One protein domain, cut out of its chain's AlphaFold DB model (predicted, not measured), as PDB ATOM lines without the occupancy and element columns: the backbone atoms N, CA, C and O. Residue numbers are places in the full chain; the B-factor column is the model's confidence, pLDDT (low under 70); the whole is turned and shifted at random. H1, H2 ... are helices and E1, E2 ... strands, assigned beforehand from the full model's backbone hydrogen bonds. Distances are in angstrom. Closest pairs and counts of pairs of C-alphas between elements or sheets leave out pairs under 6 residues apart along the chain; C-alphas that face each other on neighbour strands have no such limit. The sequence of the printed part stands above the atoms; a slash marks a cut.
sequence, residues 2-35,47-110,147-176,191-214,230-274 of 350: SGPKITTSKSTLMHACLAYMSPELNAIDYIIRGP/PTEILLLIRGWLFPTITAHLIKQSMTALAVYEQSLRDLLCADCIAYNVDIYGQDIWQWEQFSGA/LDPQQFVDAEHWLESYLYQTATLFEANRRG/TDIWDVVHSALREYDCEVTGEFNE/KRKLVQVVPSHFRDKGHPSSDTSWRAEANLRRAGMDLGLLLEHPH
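AT A GLANCE: This is residues 2 to 35, 47 to 110, 147 to 176, 191 to 214 and 230 to 274 of the 350 residues of an uncharacterized protein of Hebeloma cylindrosporum h7 (UniProt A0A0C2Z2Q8). A short helix, H1, sits in the middle of a set of crossing helices, with H3, H5 and H6 packed on it and a small three-stranded sheet near its first residues. The long H3 runs along the domain's length towards a far end that holds H4 and the loop of residues 98 to 110, while H7 packs on one face of the sheet. The printed part has 197 residues, with seven named helices and three named strands in the order E1 H1 H2 H3 H4 H5 H6 E2 E3 H7; the class is mostly helix, and the sheet E1 E3 E2 is all antiparallel. The whole is only just loose, close to compact, with a radius of gyration of the C-alphas of 20.1 A, and elongated, spanning 65 by 42 by 31 A.

HOW THE PARTS SIT: Start at E1, residues 6 to 9, an antiparallel neighbour of E3, residues 233 to 238; N 8 and O 234 are 3.0 A apart, within hydrogen-bond range. On the other side of E3 lies E2, residues 206 to 209, also antiparallel, with N 209 and O 235 at 2.7 A. H1, residues 10 to 20, stands up from the sheet at 44 degrees. It touches H3, residues 48 to 82, at a steep tilt of 49 degrees, closest at the C-alphas of Ala 19 and Thr 63, 5.3 A. H2, residues 23 to 33, touches H3 at a shallow tilt of 15 degrees, opposite ways, closest at C-alphas 32 and 48, 6.5 A. H4, residues 87 to 97, touches no helix. The hub is H5, residues 155 to 175, which touches H1, H2, H3 and H6, residues 193 to 202; C-alphas 164 and 193, its closest to H6, are 4.6 A apart. H7, residues 249 to 265, is over E3, along the strands at 21 degrees on the local plane. With H1, H6 and H7 on the same face, helices and sheet form two layers. Every O i to N i+4 pair is within hydrogen-bond range in H1, H2, H4, H5 and H6; H3 has 30 of 31 and H7 11 of 13.

IN THESE COORDINATES: Find C-alpha 6, where E1 begins, at (48.276, -7.845, -23.730). H3 runs 50.6 A from C-alpha 48 at (22.427, 3.700, -21.430); H5 is 30.4 A long. H7 runs 25.0 A to C-alpha 265 at (35.636, -5.241, -22.990).

THE WHOLE: Look for four cuts, with C-alpha gaps of 13.6 A from 35 to 47, 9.5 A from 110 to 147, 19.6 A from 176 to 191 and 12.7 A from 214 to 230. Of the links printed whole, none is long. The pLDDT is under 70 at residues 35, 211 to 214, 230 to 231, 244 and 271 to 274.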
ATOM      1  N   SER A   2      59.325  -2.767 -28.461       81.50
ATOM      2  CA  SER A   2      58.242  -3.761 -28.500       81.50
ATOM      3  C   SER A   2      56.900  -3.028 -28.498       81.50
ATOM      4  O   SER A   2      56.678  -2.215 -27.602       81.50
ATOM      5  N   GLY A   3      56.045  -3.283 -29.490       87.44
ATOM      6  CA  GLY A   3      54.719  -2.669 -29.582       87.44
ATOM      7  C   GLY A   3      53.812  -3.002 -28.386       87.44
ATOM      8  O   GLY A   3      54.130  -3.906 -27.601       87.44
ATOM      9  N   PRO A   4      52.691  -2.273 -28.230       92.31
ATOM     10  CA  PRO A   4      51.727  -2.535 -27.171       92.31
ATOM     11  C   PRO A   4      51.150  -3.948 -27.333       92.31
ATOM     12  O   PRO A   4      50.795  -4.365 -28.434       92.31
ATOM     13  N   LYS A   5      51.087  -4.699 -26.231       94.31
ATOM     14  CA  LYS A   5      50.586  -6.077 -26.213       94.31
ATOM     15  C   LYS A   5      49.940  -6.427 -24.880       94.31
ATOM     16  O   LYS A   5      50.415  -5.991 -23.830       94.31
ATOM     17  N   ILE A   6      48.901  -7.254 -24.920       94.69
ATOM     18  CA  ILE A   6      48.276  -7.845 -23.730       94.69
ATOM     19  C   ILE A   6      48.691  -9.306 -23.671       94.69
ATOM     20  O   ILE A   6      48.547 -10.030 -24.646       94.69
ATOM     21  N   THR A   7      49.237  -9.746 -22.539       93.25
ATOM     22  CA  THR A   7      49.590 -11.156 -22.333       93.25
ATOM     23  C   THR A   7      48.553 -11.793 -21.424       93.25
ATOM     24  O   THR A   7      48.322 -11.292 -20.328       93.25
ATOM     25  N   THR A   8      47.938 -12.883 -21.871       93.31
ATOM     26  CA  THR A   8      46.906 -13.611 -21.120       93.31
ATOM     27  C   THR A   8      47.070 -15.117 -21.306       93.31
ATOM     28  O   THR A   8      47.843 -15.562 -22.154       93.31
ATOM     29  N   SER A   9      46.385 -15.927 -20.502       92.44
ATOM     30  CA  SER A   9      46.366 -17.378 -20.711       92.44
ATOM     31  C   SER A   9      45.442 -17.742 -21.877       92.44
ATOM     32  O   SER A   9      44.422 -17.081 -22.087       92.44
ATOM     33  N   LYS A  10      45.766 -18.811 -22.617       93.50
ATOM     34  CA  LYS A  10      44.899 -19.331 -23.691       93.50
ATOM     35  C   LYS A  10      43.481 -19.609 -23.205       93.50
ATOM     36  O   LYS A  10      42.524 -19.122 -23.793       93.50
ATOM     37  N   SER A  11      43.367 -20.329 -22.088       94.00
ATOM     38  CA  SER A  11      42.080 -20.650 -21.471       94.00
ATOM     39  C   SER A  11      41.277 -19.386 -21.153       94.00
ATOM     40  O   SER A  11      40.128 -19.282 -21.570       94.00
ATOM     41  N   THR A  12      41.876 -18.384 -20.500       94.56
ATOM     42  CA  THR A  12      41.186 -17.118 -20.192       94.56
ATOM     43  C   THR A  12      40.689 -16.423 -21.456       94.56
ATOM     44  O   THR A  12      39.545 -15.983 -21.484       94.56
ATOM     45  N   LEU A  13      41.515 -16.356 -22.505       96.06
ATOM     46  CA  LEU A  13      41.131 -15.726 -23.766       96.06
ATOM     47  C   LEU A  13      39.954 -16.448 -24.436       96.06
ATOM     48  O   LEU A  13      38.999 -15.792 -24.836       96.06
ATOM     49  N   MET A  14      39.988 -17.783 -24.510       96.75
ATOM     50  CA  MET A  14      38.896 -18.569 -25.097       96.75
ATOM     51  C   MET A  14      37.578 -18.361 -24.344       96.75
ATOM     52  O   MET A  14      36.556 -18.088 -24.970       96.75
ATOM     53  N   HIS A  15      37.597 -18.420 -23.007       97.38
ATOM     54  CA  HIS A  15      36.398 -18.190 -22.194       97.38
ATOM     55  C   HIS A  15      35.879 -16.752 -22.316       97.38
ATOM     56  O   HIS A  15      34.672 -16.560 -22.420       97.38
ATOM     57  N   ALA A  16      36.766 -15.754 -22.340       96.94
ATOM     58  CA  ALA A  16      36.397 -14.349 -22.502       96.94
ATOM     59  C   ALA A  16      35.748 -14.075 -23.869       96.94
ATOM     60  O   ALA A  16      34.706 -13.427 -23.941       96.94
ATOM     61  N   CYS A  17      36.325 -14.597 -24.955       97.38
ATOM     62  CA  CYS A  17      35.748 -14.469 -26.294       97.38
ATOM     63  C   CYS A  17      34.412 -15.215 -26.410       97.38
ATOM     64  O   CYS A  17      33.471 -14.699 -27.008       97.38
ATOM     65  N   LEU A  18      34.295 -16.396 -25.799       96.94
ATOM     66  CA  LEU A  18      33.040 -17.140 -25.783       96.94
ATOM     67  C   LEU A  18      31.956 -16.422 -24.964       96.94
ATOM     68  O   LEU A  18      30.808 -16.364 -25.397       96.94
ATOM     69  N   ALA A  19      32.322 -15.833 -23.821       96.94
ATOM     70  CA  ALA A  19      31.429 -14.995 -23.025       96.94
ATOM     71  C   ALA A  19      30.970 -13.771 -23.821       96.94
ATOM     72  O   ALA A  19      29.778 -13.494 -23.864       96.94
ATOM     73  N   TYR A  20      31.885 -13.084 -24.513       96.44
ATOM     74  CA  TYR A  20      31.553 -11.958 -25.389       96.44
ATOM     75  C   TYR A  20      30.494 -12.327 -26.438       96.44
ATOM     76  O   TYR A  20      29.598 -11.539 -26.720       96.44
ATOM     77  N   MET A  21      30.562 -13.551 -26.967       95.06
ATOM     78  CA  MET A  21      29.627 -14.067 -27.966       95.06
ATOM     79  C   MET A  21      28.366 -14.720 -27.381       95.06
ATOM     80  O   MET A  21      27.562 -15.268 -28.142       95.06
ATOM     81  N   SER A  22      28.164 -14.680 -26.064       96.44
ATOM     82  CA  SER A  22      27.004 -15.307 -25.437       96.44
ATOM     83  C   SER A  22      25.693 -14.620 -25.856       96.44
ATOM     84  O   SER A  22      25.672 -13.424 -26.174       96.44
ATOM     85  N   PRO A  23      24.563 -15.348 -25.877       95.19
ATOM     86  CA  PRO A  23      23.274 -14.769 -26.246       95.19
ATOM     87  C   PRO A  23      22.841 -13.637 -25.304       95.19
ATOM     88  O   PRO A  23      22.228 -12.674 -25.757       95.19
ATOM     89  N   GLU A  24      23.186 -13.709 -24.017       95.81
ATOM     90  CA  GLU A  24      22.849 -12.690 -23.022       95.81
ATOM     91  C   GLU A  24      23.574 -11.371 -23.304       95.81
ATOM     92  O   GLU A  24      22.952 -10.308 -23.292       95.81
ATOM     93  N   LEU A  25      24.878 -11.430 -23.598       95.62
ATOM     94  CA  LEU A  25      25.647 -10.232 -23.928       95.62
ATOM     95  C   LEU A  25      25.265  -9.663 -25.286       95.62
ATOM     96  O   LEU A  25      25.090  -8.454 -25.395       95.62
ATOM     97  N   ASN A  26      25.034 -10.517 -26.284       93.75
ATOM     98  CA  ASN A  26      24.522 -10.080 -27.579       93.75
ATOM     99  C   ASN A  26      23.164  -9.376 -27.450       93.75
ATOM    100  O   ASN A  26      22.936  -8.364 -28.110       93.75
ATOM    101  N   ALA A  27      22.267  -9.872 -26.593       93.25
ATOM    102  CA  ALA A  27      20.976  -9.236 -26.346       93.25
ATOM    103  C   ALA A  27      21.135  -7.854 -25.694       93.25
ATOM    104  O   ALA A  27      20.493  -6.896 -26.125       93.25
ATOM    105  N   ILE A  28      22.013  -7.724 -24.694       94.62
ATOM    106  CA  ILE A  28      22.307  -6.432 -24.060       94.62
ATOM    107  C   ILE A  28      22.956  -5.464 -25.053       94.62
ATOM    108  O   ILE A  28      22.514  -4.320 -25.161       94.62
ATOM    109  N   ASP A  29      23.939  -5.915 -25.830       93.31
ATOM    110  CA  ASP A  29      24.593  -5.100 -26.854       93.31
ATOM    111  C   ASP A  29      23.606  -4.679 -27.952       93.31
ATOM    112  O   ASP A  29      23.658  -3.540 -28.419       93.31
ATOM    113  N   TYR A  30      22.659  -5.546 -28.322       91.56
ATOM    114  CA  TYR A  30      21.576  -5.210 -29.243       91.56
ATOM    115  C   TYR A  30      20.650  -4.131 -28.671       91.56
ATOM    116  O   TYR A  30      20.288  -3.207 -29.392       91.56
ATOM    117  N   ILE A  31      20.302  -4.192 -27.382       91.06
ATOM    118  CA  ILE A  31      19.490  -3.155 -26.721       91.06
ATOM    119  C   ILE A  31      20.256  -1.824 -26.651       91.06
ATOM    120  O   ILE A  31      19.666  -0.775 -26.888       91.06
ATOM    121  N   ILE A  32      21.561  -1.858 -26.361       91.06
ATOM    122  CA  ILE A  32      22.412  -0.660 -26.268       91.06
ATOM    123  C   ILE A  32      22.598   0.007 -27.639       91.06
ATOM    124  O   ILE A  32      22.526   1.230 -27.742       91.06
ATOM    125  N   ARG A  33      22.880  -0.783 -28.684       89.38
ATOM    126  CA  ARG A  33      23.132  -0.286 -30.051       89.38
ATOM    127  C   ARG A  33      21.849  -0.026 -30.829       89.38
ATOM    128  O   ARG A  33      21.887   0.682 -31.835       89.38
ATOM    129  N   GLY A  34      20.752  -0.650 -30.409       83.94
ATOM    130  CA  GLY A  34      19.471  -0.602 -31.083       83.94
ATOM    131  C   GLY A  34      19.086   0.850 -31.340       83.94
ATOM    132  O   GLY A  34      19.086   1.652 -30.403       83.94
ATOM    133  N   PRO A  35      18.777   1.229 -32.594       66.31
ATOM    134  CA  PRO A  35      18.228   2.543 -32.842       66.31
ATOM    135  C   PRO A  35      16.950   2.592 -32.020       66.31
ATOM    136  O   PRO A  35      16.060   1.777 -32.252       66.31
ATOM    137  N   PRO A  47      18.228   3.839 -18.975       91.69
ATOM    138  CA  PRO A  47      19.314   4.711 -19.411       91.69
ATOM    139  C   PRO A  47      20.542   3.904 -19.846       91.69
ATOM    140  O   PRO A  47      20.849   2.859 -19.261       91.69
ATOM    141  N   THR A  48      21.261   4.390 -20.858       90.94
ATOM    142  CA  THR A  48      22.427   3.700 -21.430       90.94
ATOM    143  C   THR A  48      23.506   3.432 -20.382       90.94
ATOM    144  O   THR A  48      24.134   2.378 -20.405       90.94
ATOM    145  N   GLU A  49      23.682   4.325 -19.411       93.00
ATOM    146  CA  GLU A  49      24.631   4.172 -18.307       93.00
ATOM    147  C   GLU A  49      24.315   2.934 -17.459       93.00
ATOM    148  O   GLU A  49      25.219   2.193 -17.069       93.00
ATOM    149  N   ILE A  50      23.027   2.670 -17.218       94.56
ATOM    150  CA  ILE A  50      22.573   1.492 -16.473       94.56
ATOM    151  C   ILE A  50      22.791   0.226 -17.300       94.56
ATOM    152  O   ILE A  50      23.259  -0.775 -16.764       94.56
ATOM    153  N   LEU A  51      22.521   0.267 -18.606       93.19
ATOM    154  CA  LEU A  51      22.772  -0.867 -19.500       93.19
ATOM    155  C   LEU A  51      24.266  -1.203 -19.602       93.19
ATOM    156  O   LEU A  51      24.632  -2.375 -19.558       93.19
ATOM    157  N   LEU A  52      25.136  -0.193 -19.675       92.44
ATOM    158  CA  LEU A  52      26.590  -0.375 -19.662       92.44
ATOM    159  C   LEU A  52      27.081  -0.941 -18.328       92.44
ATOM    160  O   LEU A  52      27.965  -1.797 -18.318       92.44
ATOM    161  N   LEU A  53      26.488  -0.513 -17.210       93.00
ATOM    162  CA  LEU A  53      26.778  -1.090 -15.903       93.00
ATOM    163  C   LEU A  53      26.357  -2.564 -15.856       93.00
ATOM    164  O   LEU A  53      27.175  -3.408 -15.501       93.00
ATOM    165  N   ILE A  54      25.136  -2.894 -16.289       93.94
ATOM    166  CA  ILE A  54      24.653  -4.281 -16.392       93.94
ATOM    167  C   ILE A  54      25.600  -5.114 -17.257       93.94
ATOM    168  O   ILE A  54      26.038  -6.173 -16.817       93.94
ATOM    169  N   ARG A  55      25.978  -4.621 -18.441       94.75
ATOM    170  CA  ARG A  55      26.943  -5.273 -19.336       94.75
ATOM    171  C   ARG A  55      28.276  -5.543 -18.631       94.75
ATOM    172  O   ARG A  55      28.791  -6.658 -18.706       94.75
ATOM    173  N   GLY A  56      28.803  -4.547 -17.919       91.62
ATOM    174  CA  GLY A  56      30.060  -4.642 -17.175       91.62
ATOM    175  C   GLY A  56      30.043  -5.679 -16.047       91.62
ATOM    176  O   GLY A  56      31.077  -6.276 -15.769       91.62
ATOM    177  N   TRP A  57      28.884  -5.939 -15.432       93.50
ATOM    178  CA  TRP A  57      28.702  -7.015 -14.445       93.50
ATOM    179  C   TRP A  57      28.414  -8.375 -15.086       93.50
ATOM    180  O   TRP A  57      28.872  -9.411 -14.598       93.50
ATOM    181  N   LEU A  58      27.662  -8.381 -16.183       94.88
ATOM    182  CA  LEU A  58      27.244  -9.589 -16.881       94.88
ATOM    183  C   LEU A  58      28.445 -10.320 -17.492       94.88
ATOM    184  O   LEU A  58      28.596 -11.520 -17.283       94.88
ATOM    185  N   PHE A  59      29.338  -9.594 -18.167       95.12
ATOM    186  CA  PHE A  59      30.517 -10.172 -18.818       95.12
ATOM    187  C   PHE A  59      31.417 -11.016 -17.893       95.12
ATOM    188  O   PHE A  59      31.632 -12.200 -18.189       95.12
ATOM    189  N   PRO A  60      31.934 -10.492 -16.763       92.38
ATOM    190  CA  PRO A  60      32.772 -11.284 -15.867       92.38
ATOM    191  C   PRO A  60      31.994 -12.436 -15.223       92.38
ATOM    192  O   PRO A  60      32.568 -13.500 -15.006       92.38
ATOM    193  N   THR A  61      30.691 -12.264 -14.972       94.00
ATOM    194  CA  THR A  61      29.833 -13.323 -14.417       94.00
ATOM    195  C   THR A  61      29.705 -14.500 -15.385       94.00
ATOM    196  O   THR A  61      29.898 -15.647 -14.983       94.00
ATOM    197  N   ILE A  62      29.447 -14.233 -16.668       96.06
ATOM    198  CA  ILE A  62      29.366 -15.268 -17.708       96.06
ATOM    199  C   ILE A  62      30.728 -15.933 -17.906       96.06
ATOM    200  O   ILE A  62      30.810 -17.158 -17.945       96.06
ATOM    201  N   THR A  63      31.808 -15.150 -17.959       95.44
ATOM    202  CA  THR A  63      33.172 -15.687 -18.092       95.44
ATOM    203  C   THR A  63      33.506 -16.637 -16.937       95.44
ATOM    204  O   THR A  63      33.951 -17.761 -17.168       95.44
ATOM    205  N   ALA A  64      33.233 -16.233 -15.691       92.00
ATOM    206  CA  ALA A  64      33.444 -17.070 -14.512       92.00
ATOM    207  C   ALA A  64      32.560 -18.328 -14.524       92.00
ATOM    208  O   ALA A  64      33.025 -19.411 -14.161       92.00
ATOM    209  N   HIS A  65      31.308 -18.207 -14.974       95.50
ATOM    210  CA  HIS A  65      30.404 -19.344 -15.122       95.50
ATOM    211  C   HIS A  65      30.935 -20.361 -16.137       95.50
ATOM    212  O   HIS A  65      31.029 -21.540 -15.806       95.50
ATOM    213  N   LEU A  66      31.360 -19.910 -17.322       95.69
ATOM    214  CA  LEU A  66      31.926 -20.774 -18.359       95.69
ATOM    215  C   LEU A  66      33.200 -21.482 -17.875       95.69
ATOM    216  O   LEU A  66      33.351 -22.676 -18.115       95.69
ATOM    217  N   ILE A  67      34.077 -20.784 -17.141       94.56
ATOM    218  CA  ILE A  67      35.272 -21.390 -16.527       94.56
ATOM    219  C   ILE A  67      34.874 -22.467 -15.513       94.56
ATOM    220  O   ILE A  67      35.398 -23.578 -15.540       94.56
ATOM    221  N   LYS A  68      33.929 -22.173 -14.613       92.44
ATOM    222  CA  LYS A  68      33.456 -23.152 -13.623       92.44
ATOM    223  C   LYS A  68      32.834 -24.373 -14.305       92.44
ATOM    224  O   LYS A  68      33.060 -25.507 -13.877       92.44
ATOM    225  N   GLN A  69      32.058 -24.146 -15.360       95.31
ATOM    226  CA  GLN A  69      31.366 -25.189 -16.103       95.31
ATOM    227  C   GLN A  69      32.354 -26.089 -16.857       95.31
ATOM    228  O   GLN A  69      32.243 -27.308 -16.753       95.31
ATOM    229  N   SER A  70      33.365 -25.514 -17.519       95.94
ATOM    230  CA  SER A  70      34.411 -26.279 -18.206       95.94
ATOM    231  C   SER A  70      35.294 -27.060 -17.231       95.94
ATOM    232  O   SER A  70      35.563 -28.232 -17.475       95.94
ATOM    233  N   MET A  71      35.658 -26.483 -16.080       94.50
ATOM    234  CA  MET A  71      36.377 -27.202 -15.017       94.50
ATOM    235  C   MET A  71      35.572 -28.383 -14.465       94.50
ATOM    236  O   MET A  71      36.116 -29.464 -14.253       94.50
ATOM    237  N   THR A  72      34.269 -28.192 -14.246       93.88
ATOM    238  CA  THR A  72      33.387 -29.266 -13.767       93.88
ATOM    239  C   THR A  72      33.253 -30.366 -14.817       93.88
ATOM    240  O   THR A  72      33.344 -31.546 -14.492       93.88
ATOM    241  N   ALA A  73      33.070 -29.992 -16.085       94.06
ATOM    242  CA  ALA A  73      32.984 -30.940 -17.188       94.06
ATOM    243  C   ALA A  73      34.300 -31.710 -17.401       94.06
ATOM    244  O   ALA A  73      34.249 -32.910 -17.662       94.06
ATOM    245  N   LEU A  74      35.455 -31.062 -17.211       95.25
ATOM    246  CA  LEU A  74      36.768 -31.707 -17.263       95.25
ATOM    247  C   LEU A  74      36.896 -32.756 -16.158       95.25
ATOM    248  O   LEU A  74      37.227 -33.899 -16.445       95.25
ATOM    249  N   ALA A  75      36.553 -32.404 -14.916       94.38
ATOM    250  CA  ALA A  75      36.597 -33.339 -13.793       94.38
ATOM    251  C   ALA A  75      35.668 -34.548 -14.004       94.38
ATOM    252  O   ALA A  75      36.037 -35.678 -13.692       94.38
ATOM    253  N   VAL A  76      34.473 -34.331 -14.568       93.88
ATOM    254  CA  VAL A  76      33.554 -35.422 -14.934       93.88
ATOM    255  C   VAL A  76      34.153 -36.300 -16.029       93.88
ATOM    256  O   VAL A  76      34.050 -37.522 -15.945       93.88
ATOM    257  N   TYR A  77      34.787 -35.708 -17.041       94.88
ATOM    258  CA  TYR A  77      35.448 -36.453 -18.109       94.88
ATOM    259  C   TYR A  77      36.615 -37.294 -17.570       94.88
ATOM    260  O   TYR A  77      36.651 -38.500 -17.800       94.88
ATOM    261  N   GLU A  78      37.507 -36.700 -16.777       94.62
ATOM    262  CA  GLU A  78      38.630 -37.394 -16.134       94.62
ATOM    263  C   GLU A  78      38.155 -38.525 -15.216       94.62
ATOM    264  O   GLU A  78      38.709 -39.624 -15.246       94.62
ATOM    265  N   GLN A  79      37.099 -38.294 -14.430       94.94
ATOM    266  CA  GLN A  79      36.499 -39.344 -13.613       94.94
ATOM    267  C   GLN A  79      35.918 -40.464 -14.481       94.94
ATOM    268  O   GLN A  79      36.160 -41.632 -14.201       94.94
ATOM    269  N   SER A  80      35.232 -40.120 -15.574       93.44
ATOM    270  CA  SER A  80      34.678 -41.111 -16.504       93.44
ATOM    271  C   SER A  80      35.772 -41.964 -17.149       93.44
ATOM    272  O   SER A  80      35.548 -43.145 -17.388       93.44
ATOM    273  N   LEU A  81      36.959 -41.399 -17.401       93.75
ATOM    274  CA  LEU A  81      38.124 -42.158 -17.860       93.75
ATOM    275  C   LEU A  81      38.661 -43.097 -16.771       93.75
ATOM    276  O   LEU A  81      38.989 -44.244 -17.066       93.75
ATOM    277  N   ARG A  82      38.724 -42.647 -15.510       94.81
ATOM    278  CA  ARG A  82      39.130 -43.498 -14.377       94.81
ATOM    279  C   ARG A  82      38.160 -44.650 -14.152       94.81
ATOM    280  O   ARG A  82      38.610 -45.757 -13.882       94.81
ATOM    281  N   ASP A  83      36.865 -44.417 -14.333       92.88
ATOM    282  CA  ASP A  83      35.817 -45.434 -14.185       92.88
ATOM    283  C   ASP A  83      35.920 -46.560 -15.238       92.88
ATOM    284  O   ASP A  83      35.317 -47.623 -15.075       92.88
ATOM    285  N   LEU A  84      36.711 -46.370 -16.303       92.12
ATOM    286  CA  LEU A  84      37.047 -47.434 -17.257       92.12
ATOM    287  C   LEU A  84      38.031 -48.466 -16.668       92.12
ATOM    288  O   LEU A  84      38.168 -49.568 -17.207       92.12
ATOM    289  N   LEU A  85      38.720 -48.135 -15.576       93.62
ATOM    290  CA  LEU A  85      39.717 -48.975 -14.919       93.62
ATOM    291  C   LEU A  85      39.179 -49.546 -13.598       93.62
ATOM    292  O   LEU A  85      38.408 -48.908 -12.885       93.62
ATOM    293  N   CYS A  86      39.620 -50.749 -13.227       94.69
ATOM    294  CA  CYS A  86      39.390 -51.281 -11.886       94.69
ATOM    295  C   CYS A  86      40.305 -50.588 -10.859       94.69
ATOM    296  O   CYS A  86      41.303 -49.961 -11.223       94.69
ATOM    297  N   ALA A  87      39.993 -50.739  -9.568       95.75
ATOM    298  CA  ALA A  87      40.751 -50.111  -8.483       95.75
ATOM    299  C   ALA A  87      42.261 -50.425  -8.535       95.75
ATOM    300  O   ALA A  87      43.073 -49.519  -8.351       95.75
ATOM    301  N   ASP A  88      42.634 -51.664  -8.866       96.44
ATOM    302  CA  ASP A  88      44.038 -52.085  -8.954       96.44
ATOM    303  C   ASP A  88      44.765 -51.429 -10.137       96.44
ATOM    304  O   ASP A  88      45.893 -50.954 -10.000       96.44
ATOM    305  N   CYS A  89      44.109 -51.332 -11.301       95.88
ATOM    306  CA  CYS A  89      44.661 -50.633 -12.461       95.88
ATOM    307  C   CYS A  89      44.802 -49.127 -12.206       95.88
ATOM    308  O   CYS A  89      45.778 -48.529 -12.660       95.88
ATOM    309  N   ILE A  90      43.859 -48.510 -11.483       96.50
ATOM    310  CA  ILE A  90      43.970 -47.104 -11.069       96.50
ATOM    311  C   ILE A  90      45.180 -46.934 -10.148       96.50
ATOM    312  O   ILE A  90      46.011 -46.072 -10.417       96.50
ATOM    313  N   ALA A  91      45.308 -47.765  -9.107       97.00
ATOM    314  CA  ALA A  91      46.430 -47.706  -8.168       97.00
ATOM    315  C   ALA A  91      47.777 -47.842  -8.893       97.00
ATOM    316  O   ALA A  91      48.649 -46.993  -8.731       97.00
ATOM    317  N   TYR A  92      47.898 -48.826  -9.791       96.25
ATOM    318  CA  TYR A  92      49.095 -49.013 -10.611       96.25
ATOM    319  C   TYR A  92      49.441 -47.770 -11.447       96.25
ATOM    320  O   TYR A  92      50.583 -47.314 -11.435       96.25
ATOM    321  N   ASN A  93      48.474 -47.190 -12.167       95.94
ATOM    322  CA  ASN A  93      48.747 -46.011 -12.995       95.94
ATOM    323  C   ASN A  93      49.113 -44.786 -12.145       95.94
ATOM    324  O   ASN A  93      50.017 -44.039 -12.517       95.94
ATOM    325  N   VAL A  94      48.469 -44.610 -10.986       96.00
ATOM    326  CA  VAL A  94      48.808 -43.541 -10.038       96.00
ATOM    327  C   VAL A  94      50.229 -43.705  -9.494       96.00
ATOM    328  O   VAL A  94      50.949 -42.712  -9.402       96.00
ATOM    329  N   ASP A  95      50.666 -44.928  -9.195       96.06
ATOM    330  CA  ASP A  95      52.012 -45.198  -8.679       96.06
ATOM    331  C   ASP A  95      53.108 -44.972  -9.735       96.06
ATOM    332  O   ASP A  95      54.186 -44.450  -9.428       96.06
ATOM    333  N   ILE A  96      52.843 -45.340 -10.993       95.19
ATOM    334  CA  ILE A  96      53.820 -45.247 -12.088       95.19
ATOM    335  C   ILE A  96      53.883 -43.834 -12.684       95.19
ATOM    336  O   ILE A  96      54.973 -43.260 -12.808       95.19
ATOM    337  N   TYR A  97      52.728 -43.269 -13.041       93.12
ATOM    338  CA  TYR A  97      52.616 -42.015 -13.796       93.12
ATOM    339  C   TYR A  97      52.211 -40.815 -12.929       93.12
ATOM    340  O   TYR A  97      52.483 -39.677 -13.300       93.12
ATOM    341  N   GLY A  98      51.607 -41.041 -11.760       94.12
ATOM    342  CA  GLY A  98      51.079 -39.990 -10.887       94.12
ATOM    343  C   GLY A  98      49.564 -39.793 -11.013       94.12
ATOM    344  O   GLY A  98      48.870 -40.485 -11.756       94.12
ATOM    345  N   GLN A  99      49.030 -38.824 -10.262       93.62
ATOM    346  CA  GLN A  99      47.582 -38.560 -10.189       93.62
ATOM    347  C   GLN A  99      46.988 -37.943 -11.467       93.62
ATOM    348  O   GLN A  99      45.768 -37.977 -11.658       93.62
ATOM    349  N   ASP A 100      47.837 -37.352 -12.306       92.75
ATOM    350  CA  ASP A 100      47.448 -36.678 -13.541       92.75
ATOM    351  C   ASP A 100      47.208 -37.705 -14.657       92.75
ATOM    352  O   ASP A 100      48.152 -38.287 -15.193       92.75
ATOM    353  N   ILE A 101      45.935 -37.923 -15.003       94.19
ATOM    354  CA  ILE A 101      45.523 -38.916 -16.006       94.19
ATOM    355  C   ILE A 101      46.064 -38.602 -17.403       94.19
ATOM    356  O   ILE A 101      46.288 -39.509 -18.201       94.19
ATOM    357  N   TRP A 102      46.351 -37.331 -17.688       93.19
ATOM    358  CA  TRP A 102      46.896 -36.896 -18.972       93.19
ATOM    359  C   TRP A 102      48.346 -37.355 -19.192       93.19
ATOM    360  O   TRP A 102      48.855 -37.267 -20.307       93.19
ATOM    361  N   GLN A 103      49.015 -37.859 -18.149       91.62
ATOM    362  CA  GLN A 103      50.380 -38.396 -18.210       91.62
ATOM    363  C   GLN A 103      50.419 -39.925 -18.359       91.62
ATOM    364  O   GLN A 103      51.499 -40.515 -18.403       91.62
ATOM    365  N   TRP A 104      49.262 -40.589 -18.425       93.75
ATOM    366  CA  TRP A 104      49.172 -42.048 -18.501       93.75
ATOM    367  C   TRP A 104      49.381 -42.530 -19.946       93.75
ATOM    368  O   TRP A 104      48.437 -42.898 -20.638       93.75
ATOM    369  N   GLU A 105      50.633 -42.546 -20.416       89.62
ATOM    370  CA  GLU A 105      50.988 -42.840 -21.821       89.62
ATOM    371  C   GLU A 105      50.483 -44.201 -22.343       89.62
ATOM    372  O   GLU A 105      50.294 -44.373 -23.547       89.62
ATOM    373  N   GLN A 106      50.275 -45.179 -21.455       88.75
ATOM    374  CA  GLN A 106      49.825 -46.535 -21.806       88.75
ATOM    375  C   GLN A 106      48.310 -46.743 -21.649       88.75
ATOM    376  O   GLN A 106      47.819 -47.858 -21.836       88.75
ATOM    377  N   PHE A 107      47.557 -45.700 -21.296       91.06
ATOM    378  CA  PHE A 107      46.115 -45.804 -21.129       91.06
ATOM    379  C   PHE A 107      45.411 -45.824 -22.495       91.06
ATOM    380  O   PHE A 107      45.297 -44.813 -23.186       91.06
ATOM    381  N   SER A 108      44.941 -47.010 -22.887       88.94
ATOM    382  CA  SER A 108      44.266 -47.251 -24.176       88.94
ATOM    383  C   SER A 108      42.762 -47.512 -24.041       88.94
ATOM    384  O   SER A 108      42.107 -47.807 -25.036       88.94
ATOM    385  N   GLY A 109      42.201 -47.431 -22.829       90.12
ATOM    386  CA  GLY A 109      40.765 -47.594 -22.584       90.12
ATOM    387  C   GLY A 109      40.452 -48.479 -21.394       90.12
ATOM    388  O   GLY A 109      41.232 -48.568 -20.446       90.12
ATOM    389  N   ALA A 110      39.277 -49.108 -21.439       91.62
ATOM    390  CA  ALA A 110      38.800 -49.957 -20.358       91.62
ATOM    391  C   ALA A 110      39.746 -51.127 -20.069       91.62
ATOM    392  O   ALA A 110      40.279 -51.754 -20.986       91.62
ATOM    393  N   LEU A 147      33.740 -43.113 -25.159       85.31
ATOM    394  CA  LEU A 147      34.828 -42.368 -24.549       85.31
ATOM    395  C   LEU A 147      36.112 -42.976 -25.096       85.31
ATOM    396  O   LEU A 147      36.573 -43.999 -24.597       85.31
ATOM    397  N   ASP A 148      36.638 -42.379 -26.160       88.00
ATOM    398  CA  ASP A 148      37.976 -42.694 -26.630       88.00
ATOM    399  C   ASP A 148      38.983 -41.932 -25.745       88.00
ATOM    400  O   ASP A 148      39.022 -40.697 -25.781       88.00
ATOM    401  N   PRO A 149      39.772 -42.629 -24.909       86.38
ATOM    402  CA  PRO A 149      40.754 -41.995 -24.030       86.38
ATOM    403  C   PRO A 149      41.879 -41.300 -24.803       86.38
ATOM    404  O   PRO A 149      42.521 -40.409 -24.257       86.38
ATOM    405  N   GLN A 150      42.120 -41.682 -26.062       89.38
ATOM    406  CA  GLN A 150      43.160 -41.097 -26.909       89.38
ATOM    407  C   GLN A 150      42.626 -39.981 -27.812       89.38
ATOM    408  O   GLN A 150      43.382 -39.409 -28.600       89.38
ATOM    409  N   GLN A 151      41.346 -39.619 -27.674       92.00
ATOM    410  CA  GLN A 151      40.744 -38.529 -28.437       92.00
ATOM    411  C   GLN A 151      41.452 -37.188 -28.189       92.00
ATOM    412  O   GLN A 151      41.534 -36.349 -29.092       92.00
ATOM    413  N   PHE A 152      41.971 -36.973 -26.975       93.50
ATOM    414  CA  PHE A 152      42.617 -35.723 -26.594       93.50
ATOM    415  C   PHE A 152      44.051 -35.941 -26.117       93.50
ATOM    416  O   PHE A 152      44.330 -36.828 -25.321       93.50
ATOM    417  N   VAL A 153      44.964 -35.097 -26.609       90.56
ATOM    418  CA  VAL A 153      46.397 -35.174 -26.281       90.56
ATOM    419  C   VAL A 153      46.686 -34.654 -24.872       90.56
ATOM    420  O   VAL A 153      47.572 -35.165 -24.199       90.56
ATOM    421  N   ASP A 154      45.981 -33.606 -24.450       91.94
ATOM    422  CA  ASP A 154      46.098 -32.987 -23.134       91.94
ATOM    423  C   ASP A 154      44.754 -32.352 -22.717       91.94
ATOM    424  O   ASP A 154      43.820 -32.232 -23.521       91.94
ATOM    425  N   ALA A 155      44.666 -31.917 -21.455       92.56
ATOM    426  CA  ALA A 155      43.488 -31.239 -20.906       92.56
ATOM    427  C   ALA A 155      43.107 -29.961 -21.680       92.56
ATOM    428  O   ALA A 155      41.949 -29.546 -21.688       92.56
ATOM    429  N   GLU A 156      44.079 -29.314 -22.326       93.00
ATOM    430  CA  GLU A 156      43.841 -28.101 -23.103       93.00
ATOM    431  C   GLU A 156      43.175 -28.417 -24.443       93.00
ATOM    432  O   GLU A 156      42.224 -27.737 -24.808       93.00
ATOM    433  N   HIS A 157      43.601 -29.472 -25.138       93.25
ATOM    434  CA  HIS A 157      42.946 -29.938 -26.360       93.25
ATOM    435  C   HIS A 157      41.501 -30.382 -26.088       93.25
ATOM    436  O   HIS A 157      40.597 -30.089 -26.873       93.25
ATOM    437  N   TRP A 158      41.258 -31.026 -24.940       95.62
ATOM    438  CA  TRP A 158      39.897 -31.298 -24.473       95.62
ATOM    439  C   TRP A 158      39.096 -30.002 -24.281       95.62
ATOM    440  O   TRP A 158      37.970 -29.894 -24.770       95.62
ATOM    441  N   LEU A 159      39.688 -28.995 -23.625       95.50
ATOM    442  CA  LEU A 159      39.035 -27.709 -23.375       95.50
ATOM    443  C   LEU A 159      38.694 -26.986 -24.684       95.50
ATOM    444  O   LEU A 159      37.591 -26.460 -24.812       95.50
ATOM    445  N   GLU A 160      39.605 -26.981 -25.659       95.56
ATOM    446  CA  GLU A 160      39.373 -26.396 -26.983       95.56
ATOM    447  C   GLU A 160      38.157 -27.041 -27.665       95.56
ATOM    448  O   GLU A 160      37.255 -26.332 -28.116       95.56
ATOM    449  N   SER A 161      38.070 -28.376 -27.653       95.56
ATOM    450  CA  SER A 161      36.921 -29.111 -28.196       95.56
ATOM    451  C   SER A 161      35.622 -28.839 -27.426       95.56
ATOM    452  O   SER A 161      34.560 -28.679 -28.031       95.56
ATOM    453  N   TYR A 162      35.677 -28.779 -26.094       95.94
ATOM    454  CA  TYR A 162      34.511 -28.502 -25.249       95.94
ATOM    455  C   TYR A 162      33.945 -27.092 -25.494       95.94
ATOM    456  O   TYR A 162      32.736 -26.903 -25.678       95.94
ATOM    457  N   LEU A 163      34.822 -26.086 -25.542       96.25
ATOM    458  CA  LEU A 163      34.433 -24.704 -25.814       96.25
ATOM    459  C   LEU A 163      33.968 -24.522 -27.259       96.25
ATOM    460  O   LEU A 163      33.012 -23.784 -27.487       96.25
ATOM    461  N   TYR A 164      34.569 -25.233 -28.218       95.94
ATOM    462  CA  TYR A 164      34.095 -25.269 -29.599       95.94
ATOM    463  C   TYR A 164      32.638 -25.743 -29.684       95.94
ATOM    464  O   TYR A 164      31.795 -25.049 -30.252       95.94
ATOM    465  N   GLN A 165      32.302 -26.871 -29.049       95.31
ATOM    466  CA  GLN A 165      30.922 -27.369 -29.016       95.31
ATOM    467  C   GLN A 165      29.968 -26.327 -28.417       95.31
ATOM    468  O   GLN A 165      28.906 -26.055 -28.980       95.31
ATOM    469  N   THR A 166      30.373 -25.670 -27.330       94.81
ATOM    470  CA  THR A 166      29.587 -24.590 -26.714       94.81
ATOM    471  C   THR A 166      29.378 -23.410 -27.672       94.81
ATOM    472  O   THR A 166      28.261 -22.909 -27.804       94.81
ATOM    473  N   ALA A 167      30.414 -23.006 -28.411       95.25
ATOM    474  CA  ALA A 167      30.322 -21.944 -29.410       95.25
ATOM    475  C   ALA A 167      29.348 -22.293 -30.543       95.25
ATOM    476  O   ALA A 167      28.539 -21.454 -30.940       95.25
ATOM    477  N   THR A 168      29.355 -23.543 -31.021       92.38
ATOM    478  CA  THR A 168      28.412 -23.980 -32.066       92.38
ATOM    479  C   THR A 168      26.955 -23.894 -31.605       92.38
ATOM    480  O   THR A 168      26.083 -23.528 -32.394       92.38
ATOM    481  N   LEU A 169      26.684 -24.146 -30.317       92.94
ATOM    482  CA  LEU A 169      25.354 -23.979 -29.727       92.94
ATOM    483  C   LEU A 169      24.943 -22.501 -29.661       92.94
ATOM    484  O   LEU A 169      23.804 -22.167 -29.994       92.94
ATOM    485  N   PHE A 170      25.860 -21.604 -29.287       93.31
ATOM    486  CA  PHE A 170      25.592 -20.161 -29.285       93.31
ATOM    487  C   PHE A 170      25.291 -19.644 -30.694       93.31
ATOM    488  O   PHE A 170      24.331 -18.893 -30.888       93.31
ATOM    489  N   GLU A 171      26.041 -20.096 -31.700       90.12
ATOM    490  CA  GLU A 171      25.767 -19.739 -33.090       90.12
ATOM    491  C   GLU A 171      24.433 -20.280 -33.598       90.12
ATOM    492  O   GLU A 171      23.715 -19.567 -34.304       90.12
ATOM    493  N   ALA A 172      24.086 -21.523 -33.255       88.75
ATOM    494  CA  ALA A 172      22.808 -22.115 -33.632       88.75
ATOM    495  C   ALA A 172      21.636 -21.288 -33.076       88.75
ATOM    496  O   ALA A 172      20.706 -20.962 -33.818       88.75
ATOM    497  N   ASN A 173      21.730 -20.859 -31.812       88.12
ATOM    498  CA  ASN A 173      20.743 -19.981 -31.183       88.12
ATOM    499  C   ASN A 173      20.677 -18.606 -31.861       88.12
ATOM    500  O   ASN A 173      19.585 -18.093 -32.102       88.12
ATOM    501  N   ARG A 174      21.827 -18.029 -32.238       86.12
ATOM    502  CA  ARG A 174      21.877 -16.739 -32.943       86.12
ATOM    503  C   ARG A 174      21.179 -16.808 -34.302       86.12
ATOM    504  O   ARG A 174      20.337 -15.967 -34.611       86.12
ATOM    505  N   ARG A 175      21.466 -17.847 -35.093       84.75
ATOM    506  CA  ARG A 175      20.816 -18.086 -36.397       84.75
ATOM    507  C   ARG A 175      19.313 -18.334 -36.247       84.75
ATOM    508  O   ARG A 175      18.546 -17.969 -37.133       84.75
ATOM    509  N   GLY A 176      18.899 -18.899 -35.112       81.88
ATOM    510  CA  GLY A 176      17.505 -19.101 -34.726       81.88
ATOM    511  C   GLY A 176      16.652 -17.826 -34.691       81.88
ATOM    512  O   GLY A 176      15.435 -17.927 -34.806       81.88
ATOM    513  N   THR A 191      35.265 -23.838 -37.498       87.06
ATOM    514  CA  THR A 191      35.903 -25.157 -37.543       87.06
ATOM    515  C   THR A 191      36.560 -25.513 -36.217       87.06
ATOM    516  O   THR A 191      36.602 -26.687 -35.859       87.06
ATOM    517  N   ASP A 192      36.992 -24.504 -35.459       93.25
ATOM    518  CA  ASP A 192      37.547 -24.650 -34.118       93.25
ATOM    519  C   ASP A 192      37.152 -23.474 -33.197       93.25
ATOM    520  O   ASP A 192      36.431 -22.548 -33.578       93.25
ATOM    521  N   ILE A 193      37.588 -23.522 -31.935       95.19
ATOM    522  CA  ILE A 193      37.387 -22.426 -30.975       95.19
ATOM    523  C   ILE A 193      38.234 -21.185 -31.310       95.19
ATOM    524  O   ILE A 193      37.902 -20.073 -30.898       95.19
ATOM    525  N   TRP A 194      39.324 -21.334 -32.061       95.69
ATOM    526  CA  TRP A 194      40.204 -20.225 -32.414       95.69
ATOM    527  C   TRP A 194      39.578 -19.325 -33.478       95.69
ATOM    528  O   TRP A 194      39.761 -18.113 -33.401       95.69
ATOM    529  N   ASP A 195      38.746 -19.855 -34.373       94.75
ATOM    530  CA  ASP A 195      37.900 -19.076 -35.282       94.75
ATOM    531  C   ASP A 195      36.998 -18.100 -34.509       94.75
ATOM    532  O   ASP A 195      36.864 -16.929 -34.873       94.75
ATOM    533  N   VAL A 196      36.431 -18.562 -33.390       94.62
ATOM    534  CA  VAL A 196      35.587 -17.766 -32.482       94.62
ATOM    535  C   VAL A 196      36.418 -16.667 -31.815       94.62
ATOM    536  O   VAL A 196      36.023 -15.500 -31.815       94.62
ATOM    537  N   VAL A 197      37.607 -17.010 -31.307       96.50
ATOM    538  CA  VAL A 197      38.555 -16.044 -30.720       96.50
ATOM    539  C   VAL A 197      38.982 -14.993 -31.749       96.50
ATOM    540  O   VAL A 197      38.964 -13.797 -31.456       96.50
ATOM    541  N   HIS A 198      39.329 -15.407 -32.967       96.00
ATOM    542  CA  HIS A 198      39.709 -14.513 -34.056       96.00
ATOM    543  C   HIS A 198      38.554 -13.609 -34.485       96.00
ATOM    544  O   HIS A 198      38.780 -12.425 -34.729       96.00
ATOM    545  N   SER A 199      37.330 -14.135 -34.548       94.75
ATOM    546  CA  SER A 199      36.127 -13.354 -34.842       94.75
ATOM    547  C   SER A 199      35.900 -12.270 -33.786       94.75
ATOM    548  O   SER A 199      35.786 -11.096 -34.134       94.75
ATOM    549  N   ALA A 200      35.943 -12.632 -32.499       95.62
ATOM    550  CA  ALA A 200      35.769 -11.687 -31.396       95.62
ATOM    551  C   ALA A 200      36.866 -10.607 -31.366       95.62
ATOM    552  O   ALA A 200      36.573  -9.433 -31.166       95.62
ATOM    553  N   LEU A 201      38.131 -10.975 -31.593       96.81
ATOM    554  CA  LEU A 201      39.246 -10.019 -31.602       96.81
ATOM    555  C   LEU A 201      39.260  -9.109 -32.834       96.81
ATOM    556  O   LEU A 201      39.710  -7.965 -32.734       96.81
ATOM    557  N   ARG A 202      38.732  -9.575 -33.972       96.06
ATOM    558  CA  ARG A 202      38.610  -8.770 -35.195       96.06
ATOM    559  C   ARG A 202      37.729  -7.540 -34.982       96.06
ATOM    560  O   ARG A 202      38.008  -6.510 -35.580       96.06
ATOM    561  N   GLU A 203      36.730  -7.606 -34.100       95.25
ATOM    562  CA  GLU A 203      35.901  -6.442 -33.744       95.25
ATOM    563  C   GLU A 203      36.692  -5.311 -33.064       95.25
ATOM    564  O   GLU A 203      36.234  -4.169 -33.029       95.25
ATOM    565  N   TYR A 204      37.890  -5.613 -32.556       96.38
ATOM    566  CA  TYR A 204      38.798  -4.661 -31.919       96.38
ATOM    567  C   TYR A 204      40.075  -4.416 -32.737       96.38
ATOM    568  O   TYR A 204      41.054  -3.923 -32.182       96.38
ATOM    569  N   ASP A 205      40.118  -4.801 -34.018       95.88
ATOM    570  CA  ASP A 205      41.330  -4.771 -34.857       95.88
ATOM    571  C   ASP A 205      42.545  -5.424 -34.172       95.88
ATOM    572  O   ASP A 205      43.678  -4.931 -34.246       95.88
ATOM    573  N   CYS A 206      42.298  -6.516 -33.448       96.62
ATOM    574  CA  CYS A 206      43.310  -7.274 -32.728       96.62
ATOM    575  C   CYS A 206      43.446  -8.691 -33.295       96.62
ATOM    576  O   CYS A 206      42.510  -9.268 -33.852       96.62
ATOM    577  N   GLU A 207      44.616  -9.282 -33.090       96.12
ATOM    578  CA  GLU A 207      44.920 -10.665 -33.421       96.12
ATOM    579  C   GLU A 207      45.697 -11.338 -32.287       96.12
ATOM    580  O   GLU A 207      46.363 -10.696 -31.465       96.12
ATOM    581  N   VAL A 208      45.610 -12.667 -32.235       95.31
ATOM    582  CA  VAL A 208      46.429 -13.466 -31.324       95.31
ATOM    583  C   VAL A 208      47.770 -13.729 -31.989       95.31
ATOM    584  O   VAL A 208      47.848 -14.355 -33.041       95.31
ATOM    585  N   THR A 209      48.837 -13.297 -31.333       92.12
ATOM    586  CA  THR A 209      50.208 -13.682 -31.640       92.12
ATOM    587  C   THR A 209      50.766 -14.548 -30.521       92.12
ATOM    588  O   THR A 209      50.559 -14.337 -29.327       92.12
ATOM    589  N   GLY A 210      51.471 -15.592 -30.914       78.88
ATOM    590  CA  GLY A 210      52.023 -16.566 -29.992       78.88
ATOM    591  C   GLY A 210      52.398 -17.804 -30.772       78.88
ATOM    592  O   GLY A 210      51.705 -18.185 -31.714       78.88
ATOM    593  N   GLU A 211      53.520 -18.412 -30.415       62.78
ATOM    594  CA  GLU A 211      53.924 -19.678 -31.005       62.78
ATOM    595  C   GLU A 211      52.922 -20.755 -30.590       62.78
ATOM    596  O   GLU A 211      53.054 -21.401 -29.554       62.78
ATOM    597  N   PHE A 212      51.919 -20.983 -31.435       62.38
ATOM    598  CA  PHE A 212      51.105 -22.192 -31.372       62.38
ATOM    599  C   PHE A 212      51.963 -23.451 -31.609       62.38
ATOM    600  O   PHE A 212      51.530 -24.545 -31.267       62.38
ATOM    601  N   ASN A 213      53.192 -23.295 -32.133       48.19
ATOM    602  CA  ASN A 213      53.943 -24.386 -32.750       48.19
ATOM    603  C   ASN A 213      55.421 -24.559 -32.375       48.19
ATOM    604  O   ASN A 213      56.007 -25.533 -32.847       48.19
ATOM    605  N   GLU A 214      56.045 -23.771 -31.492       50.38
ATOM    606  CA  GLU A 214      57.365 -24.178 -30.973       50.38
ATOM    607  C   GLU A 214      57.211 -25.213 -29.848       50.38
ATOM    608  O   GLU A 214      57.663 -25.053 -28.716       50.38
ATOM    609  N   LYS A 230      54.332 -24.572 -18.001       63.56
ATOM    610  CA  LYS A 230      54.743 -23.294 -18.534       63.56
ATOM    611  C   LYS A 230      53.462 -22.774 -19.131       63.56
ATOM    612  O   LYS A 230      53.019 -23.268 -20.165       63.56
ATOM    613  N   ARG A 231      52.810 -21.879 -18.385       67.12
ATOM    614  CA  ARG A 231      51.515 -21.319 -18.756       67.12
ATOM    615  C   ARG A 231      51.638 -20.908 -20.211       67.12
ATOM    616  O   ARG A 231      52.504 -20.096 -20.543       67.12
ATOM    617  N   LYS A 232      50.837 -21.533 -21.074       83.44
ATOM    618  CA  LYS A 232      50.786 -21.176 -22.487       83.44
ATOM    619  C   LYS A 232      50.109 -19.812 -22.539       83.44
ATOM    620  O   LYS A 232      48.887 -19.683 -22.535       83.44
ATOM    621  N   LEU A 233      50.943 -18.787 -22.416       90.12
ATOM    622  CA  LEU A 233      50.548 -17.400 -22.522       90.12
ATOM    623  C   LEU A 233      50.447 -17.061 -24.006       90.12
ATOM    624  O   LEU A 233      51.334 -17.397 -24.789       90.12
ATOM    625  N   VAL A 234      49.372 -16.383 -24.369       93.19
ATOM    626  CA  VAL A 234      49.164 -15.797 -25.690       93.19
ATOM    627  C   VAL A 234      49.258 -14.286 -25.590       93.19
ATOM    628  O   VAL A 234      48.953 -13.694 -24.550       93.19
ATOM    629  N   GLN A 235      49.728 -13.660 -26.664       94.62
ATOM    630  CA  GLN A 235      49.831 -12.214 -26.770       94.62
ATOM    631  C   GLN A 235      48.740 -11.725 -27.714       94.62
ATOM    632  O   GLN A 235      48.680 -12.127 -28.867       94.62
ATOM    633  N   VAL A 236      47.870 -10.849 -27.237       95.44
ATOM    634  CA  VAL A 236      46.946 -10.116 -28.101       95.44
ATOM    635  C   VAL A 236      47.658  -8.848 -28.547       95.44
ATOM    636  O   VAL A 236      48.166  -8.089 -27.709       95.44
ATOM    637  N   VAL A 237      47.736  -8.650 -29.858       95.25
ATOM    638  CA  VAL A 237      48.373  -7.492 -30.489       95.25
ATOM    639  C   VAL A 237      47.427  -6.868 -31.512       95.25
ATOM    640  O   VAL A 237      46.537  -7.553 -32.009       95.25
ATOM    641  N   PRO A 238      47.598  -5.588 -31.860       95.12
ATOM    642  CA  PRO A 238      46.816  -4.968 -32.925       95.12
ATOM    643  C   PRO A 238      47.190  -5.555 -34.298       95.12
ATOM    644  O   PRO A 238      48.376  -5.656 -34.617       95.12
ATOM    645  N   SER A 239      46.205  -5.881 -35.140       93.56
ATOM    646  CA  SER A 239      46.395  -6.607 -36.411       93.56
ATOM    647  C   SER A 239      47.311  -5.889 -37.409       93.56
ATOM    648  O   SER A 239      48.033  -6.515 -38.181       93.56
ATOM    649  N   HIS A 240      47.343  -4.556 -37.371       87.12
ATOM    650  CA  HIS A 240      48.163  -3.747 -38.278       87.12
ATOM    651  C   HIS A 240      49.675  -3.814 -38.003       87.12
ATOM    652  O   HIS A 240      50.450  -3.293 -38.798       87.12
ATOM    653  N   PHE A 241      50.121  -4.431 -36.903       81.19
ATOM    654  CA  PHE A 241      51.552  -4.547 -36.590       81.19
ATOM    655  C   PHE A 241      52.276  -5.642 -37.385       81.19
ATOM    656  O   PHE A 241      53.508  -5.703 -37.347       81.19
ATOM    657  N   ARG A 242      51.545  -6.518 -38.082       76.38
ATOM    658  CA  ARG A 242      52.136  -7.657 -38.794       76.38
ATOM    659  C   ARG A 242      52.661  -7.297 -40.184       76.38
ATOM    660  O   ARG A 242      53.650  -7.883 -40.634       76.38
ATOM    661  N   ASP A 243      52.049  -6.310 -40.832       79.31
ATOM    662  CA  ASP A 243      52.510  -5.796 -42.117       79.31
ATOM    663  C   ASP A 243      53.727  -4.893 -41.893       79.31
ATOM    664  O   ASP A 243      53.655  -3.872 -41.218       79.31
ATOM    665  N   LYS A 244      54.875  -5.320 -42.430       66.06
ATOM    666  CA  LYS A 244      56.256  -4.900 -42.110       66.06
ATOM    667  C   LYS A 244      56.628  -3.432 -42.410       66.06
ATOM    668  O   LYS A 244      57.802  -3.132 -42.623       66.06
ATOM    669  N   GLY A 245      55.677  -2.507 -42.440       76.38
ATOM    670  CA  GLY A 245      55.952  -1.074 -42.496       76.38
ATOM    671  C   GLY A 245      56.188  -0.513 -41.098       76.38
ATOM    672  O   GLY A 245      55.515  -0.900 -40.146       76.38
ATOM    673  N   HIS A 246      57.128   0.425 -40.954       76.38
ATOM    674  CA  HIS A 246      57.181   1.238 -39.742       76.38
ATOM    675  C   HIS A 246      55.809   1.902 -39.540       76.38
ATOM    676  O   HIS A 246      55.361   2.618 -40.440       76.38
ATOM    677  N   PRO A 247      55.120   1.657 -38.408       74.62
ATOM    678  CA  PRO A 247      53.829   2.274 -38.165       74.62
ATOM    679  C   PRO A 247      54.016   3.792 -38.141       74.62
ATOM    680  O   PRO A 247      54.889   4.306 -37.439       74.62
ATOM    681  N   SER A 248      53.208   4.505 -38.928       79.94
ATOM    682  CA  SER A 248      53.085   5.957 -38.807       79.94
ATOM    683  C   SER A 248      52.717   6.318 -37.360       79.94
ATOM    684  O   SER A 248      52.022   5.556 -36.684       79.94
ATOM    685  N   SER A 249      53.143   7.483 -36.864       80.75
ATOM    686  CA  SER A 249      52.788   7.943 -35.510       80.75
ATOM    687  C   SER A 249      51.273   7.909 -35.261       80.75
ATOM    688  O   SER A 249      50.830   7.570 -34.163       80.75
ATOM    689  N   ASP A 250      50.479   8.168 -36.303       80.56
ATOM    690  CA  ASP A 250      49.018   8.182 -36.242       80.56
ATOM    691  C   ASP A 250      48.391   6.790 -36.098       80.56
ATOM    692  O   ASP A 250      47.286   6.663 -35.569       80.56
ATOM    693  N   THR A 251      49.066   5.719 -36.528       84.88
ATOM    694  CA  THR A 251      48.543   4.358 -36.338       84.88
ATOM    695  C   THR A 251      48.840   3.829 -34.938       84.88
ATOM    696  O   THR A 251      48.080   3.008 -34.423       84.88
ATOM    697  N   SER A 252      49.880   4.349 -34.276       87.81
ATOM    698  CA  SER A 252      50.293   3.902 -32.943       87.81
ATOM    699  C   SER A 252      49.236   4.168 -31.869       87.81
ATOM    700  O   SER A 252      48.936   3.274 -31.076       87.81
ATOM    701  N   TRP A 253      48.644   5.368 -31.829       90.62
ATOM    702  CA  TRP A 253      47.655   5.701 -30.794       90.62
ATOM    703  C   TRP A 253      46.340   4.935 -30.982       90.62
ATOM    704  O   TRP A 253      45.740   4.506 -29.998       90.62
ATOM    705  N   ARG A 254      45.913   4.713 -32.236       91.38
ATOM    706  CA  ARG A 254      44.717   3.909 -32.549       91.38
ATOM    707  C   ARG A 254      44.905   2.465 -32.127       91.38
ATOM    708  O   ARG A 254      44.032   1.898 -31.482       91.38
ATOM    709  N   ALA A 255      46.062   1.898 -32.445       92.00
ATOM    710  CA  ALA A 255      46.396   0.536 -32.079       92.00
ATOM    711  C   ALA A 255      46.418   0.339 -30.553       92.00
ATOM    712  O   ALA A 255      45.891  -0.651 -30.051       92.00
ATOM    713  N   GLU A 256      46.956   1.303 -29.798       93.50
ATOM    714  CA  GLU A 256      46.903   1.259 -28.335       93.50
ATOM    715  C   GLU A 256      45.476   1.438 -27.792       93.50
ATOM    716  O   GLU A 256      45.084   0.723 -26.870       93.50
ATOM    717  N   ALA A 257      44.680   2.347 -28.362       93.88
ATOM    718  CA  ALA A 257      43.288   2.552 -27.961       93.88
ATOM    719  C   ALA A 257      42.431   1.298 -28.197       93.88
ATOM    720  O   ALA A 257      41.704   0.874 -27.299       93.88
ATOM    721  N   ASN A 258      42.573   0.671 -29.365       94.94
ATOM    722  CA  ASN A 258      41.904  -0.575 -29.726       94.94
ATOM    723  C   ASN A 258      42.310  -1.725 -28.799       94.94
ATOM    724  O   ASN A 258      41.450  -2.423 -28.267       94.94
ATOM    725  N   LEU A 259      43.608  -1.861 -28.511       95.19
ATOM    726  CA  LEU A 259      44.096  -2.879 -27.586       95.19
ATOM    727  C   LEU A 259      43.583  -2.653 -26.156       95.19
ATOM    728  O   LEU A 259      43.178  -3.604 -25.490       95.19
ATOM    729  N   ARG A 260      43.559  -1.404 -25.673       94.44
ATOM    730  CA  ARG A 260      42.973  -1.072 -24.364       94.44
ATOM    731  C   ARG A 260      41.485  -1.383 -24.328       94.44
ATOM    732  O   ARG A 260      41.014  -1.919 -23.330       94.44
ATOM    733  N   ARG A 261      40.765  -1.082 -25.409       94.31
ATOM    734  CA  ARG A 261      39.345  -1.404 -25.540       94.31
ATOM    735  C   ARG A 261      39.116  -2.910 -25.483       94.31
ATOM    736  O   ARG A 261      38.353  -3.343 -24.631       94.31
ATOM    737  N   ALA A 262      39.851  -3.696 -26.272       95.62
ATOM    738  CA  ALA A 262      39.817  -5.156 -26.205       95.62
ATOM    739  C   ALA A 262      40.124  -5.655 -24.785       95.62
ATOM    740  O   ALA A 262      39.422  -6.506 -24.251       95.62
ATOM    741  N   GLY A 263      41.142  -5.085 -24.137       94.19
ATOM    742  CA  GLY A 263      41.526  -5.443 -22.774       94.19
ATOM    743  C   GLY A 263      40.448  -5.174 -21.722       94.19
ATOM    744  O   GLY A 263      40.324  -5.952 -20.775       94.19
ATOM    745  N   MET A 264      39.677  -4.096 -21.877       91.50
ATOM    746  CA  MET A 264      38.564  -3.760 -20.988       91.50
ATOM    747  C   MET A 264      37.316  -4.587 -21.304       91.50
ATOM    748  O   MET A 264      36.769  -5.215 -20.402       91.50
ATOM    749  N   ASP A 265      36.893  -4.616 -22.569       93.25
ATOM    750  CA  ASP A 265      35.636  -5.241 -22.990       93.25
ATOM    751  C   ASP A 265      35.683  -6.773 -22.916       93.25
ATOM    752  O   ASP A 265      34.675  -7.391 -22.587       93.25
ATOM    753  N   LEU A 266      36.847  -7.384 -23.158       94.94
ATOM    754  CA  LEU A 266      37.062  -8.825 -22.987       94.94
ATOM    755  C   LEU A 266      37.610  -9.178 -21.592       94.94
ATOM    756  O   LEU A 266      37.987 -10.321 -21.345       94.94
ATOM    757  N   GLY A 267      37.731  -8.205 -20.682       91.31
ATOM    758  CA  GLY A 267      38.232  -8.430 -19.324       91.31
ATOM    759  C   GLY A 267      39.654  -9.004 -19.242       91.31
ATOM    760  O   GLY A 267      40.029  -9.541 -18.204       91.31
ATOM    761  N   LEU A 268      40.473  -8.883 -20.294       90.69
ATOM    762  CA  LEU A 268      41.833  -9.447 -20.343       90.69
ATOM    763  C   LEU A 268      42.818  -8.726 -19.410       90.69
ATOM    764  O   LEU A 268      43.902  -9.238 -19.140       90.69
ATOM    765  N   LEU A 269      42.456  -7.529 -18.940       85.50
ATOM    766  CA  LEU A 269      43.219  -6.770 -17.947       85.50
ATOM    767  C   LEU A 269      42.897  -7.179 -16.504       85.50
ATOM    768  O   LEU A 269      43.610  -6.772 -15.585       85.50
ATOM    769  N   LEU A 270      41.830  -7.955 -16.286       72.88
ATOM    770  CA  LEU A 270      41.503  -8.482 -14.971       72.88
ATOM    771  C   LEU A 270      42.425  -9.666 -14.695       72.88
ATOM    772  O   LEU A 270      42.306 -10.715 -15.326       72.88
ATOM    773  N   GLU A 271      43.324  -9.521 -13.724       60.53
ATOM    774  CA  GLU A 271      44.014 -10.670 -13.141       60.53
ATOM    775  C   GLU A 271      42.952 -11.607 -12.549       60.53
ATOM    776  O   GLU A 271      42.404 -11.355 -11.476       60.53
ATOM    777  N   HIS A 272      42.595 -12.660 -13.284       54.69
ATOM    778  CA  HIS A 272      41.739 -13.707 -12.747       54.69
ATOM    779  C   HIS A 272      42.545 -14.466 -11.689       54.69
ATOM    780  O   HIS A 272      43.659 -14.908 -12.000       54.69
ATOM    781  N   PRO A 273      42.028 -14.630 -10.454       48.72
ATOM    782  CA  PRO A 273      42.652 -15.513  -9.491       48.72
ATOM    783  C   PRO A 273      42.685 -16.894 -10.126       48.72
ATOM    784  O   PRO A 273      41.659 -17.503 -10.430       48.72
ATOM    785  N   HIS A 274      43.894 -17.357 -10.414       50.78
ATOM    786  CA  HIS A 274      44.071 -18.720 -10.858       50.78
ATOM    787  C   HIS A 274      43.527 -19.647  -9.772       50.78
ATOM    788  O   HIS A 274      43.752 -19.363  -8.588       50.78
TER     789      HIS A 274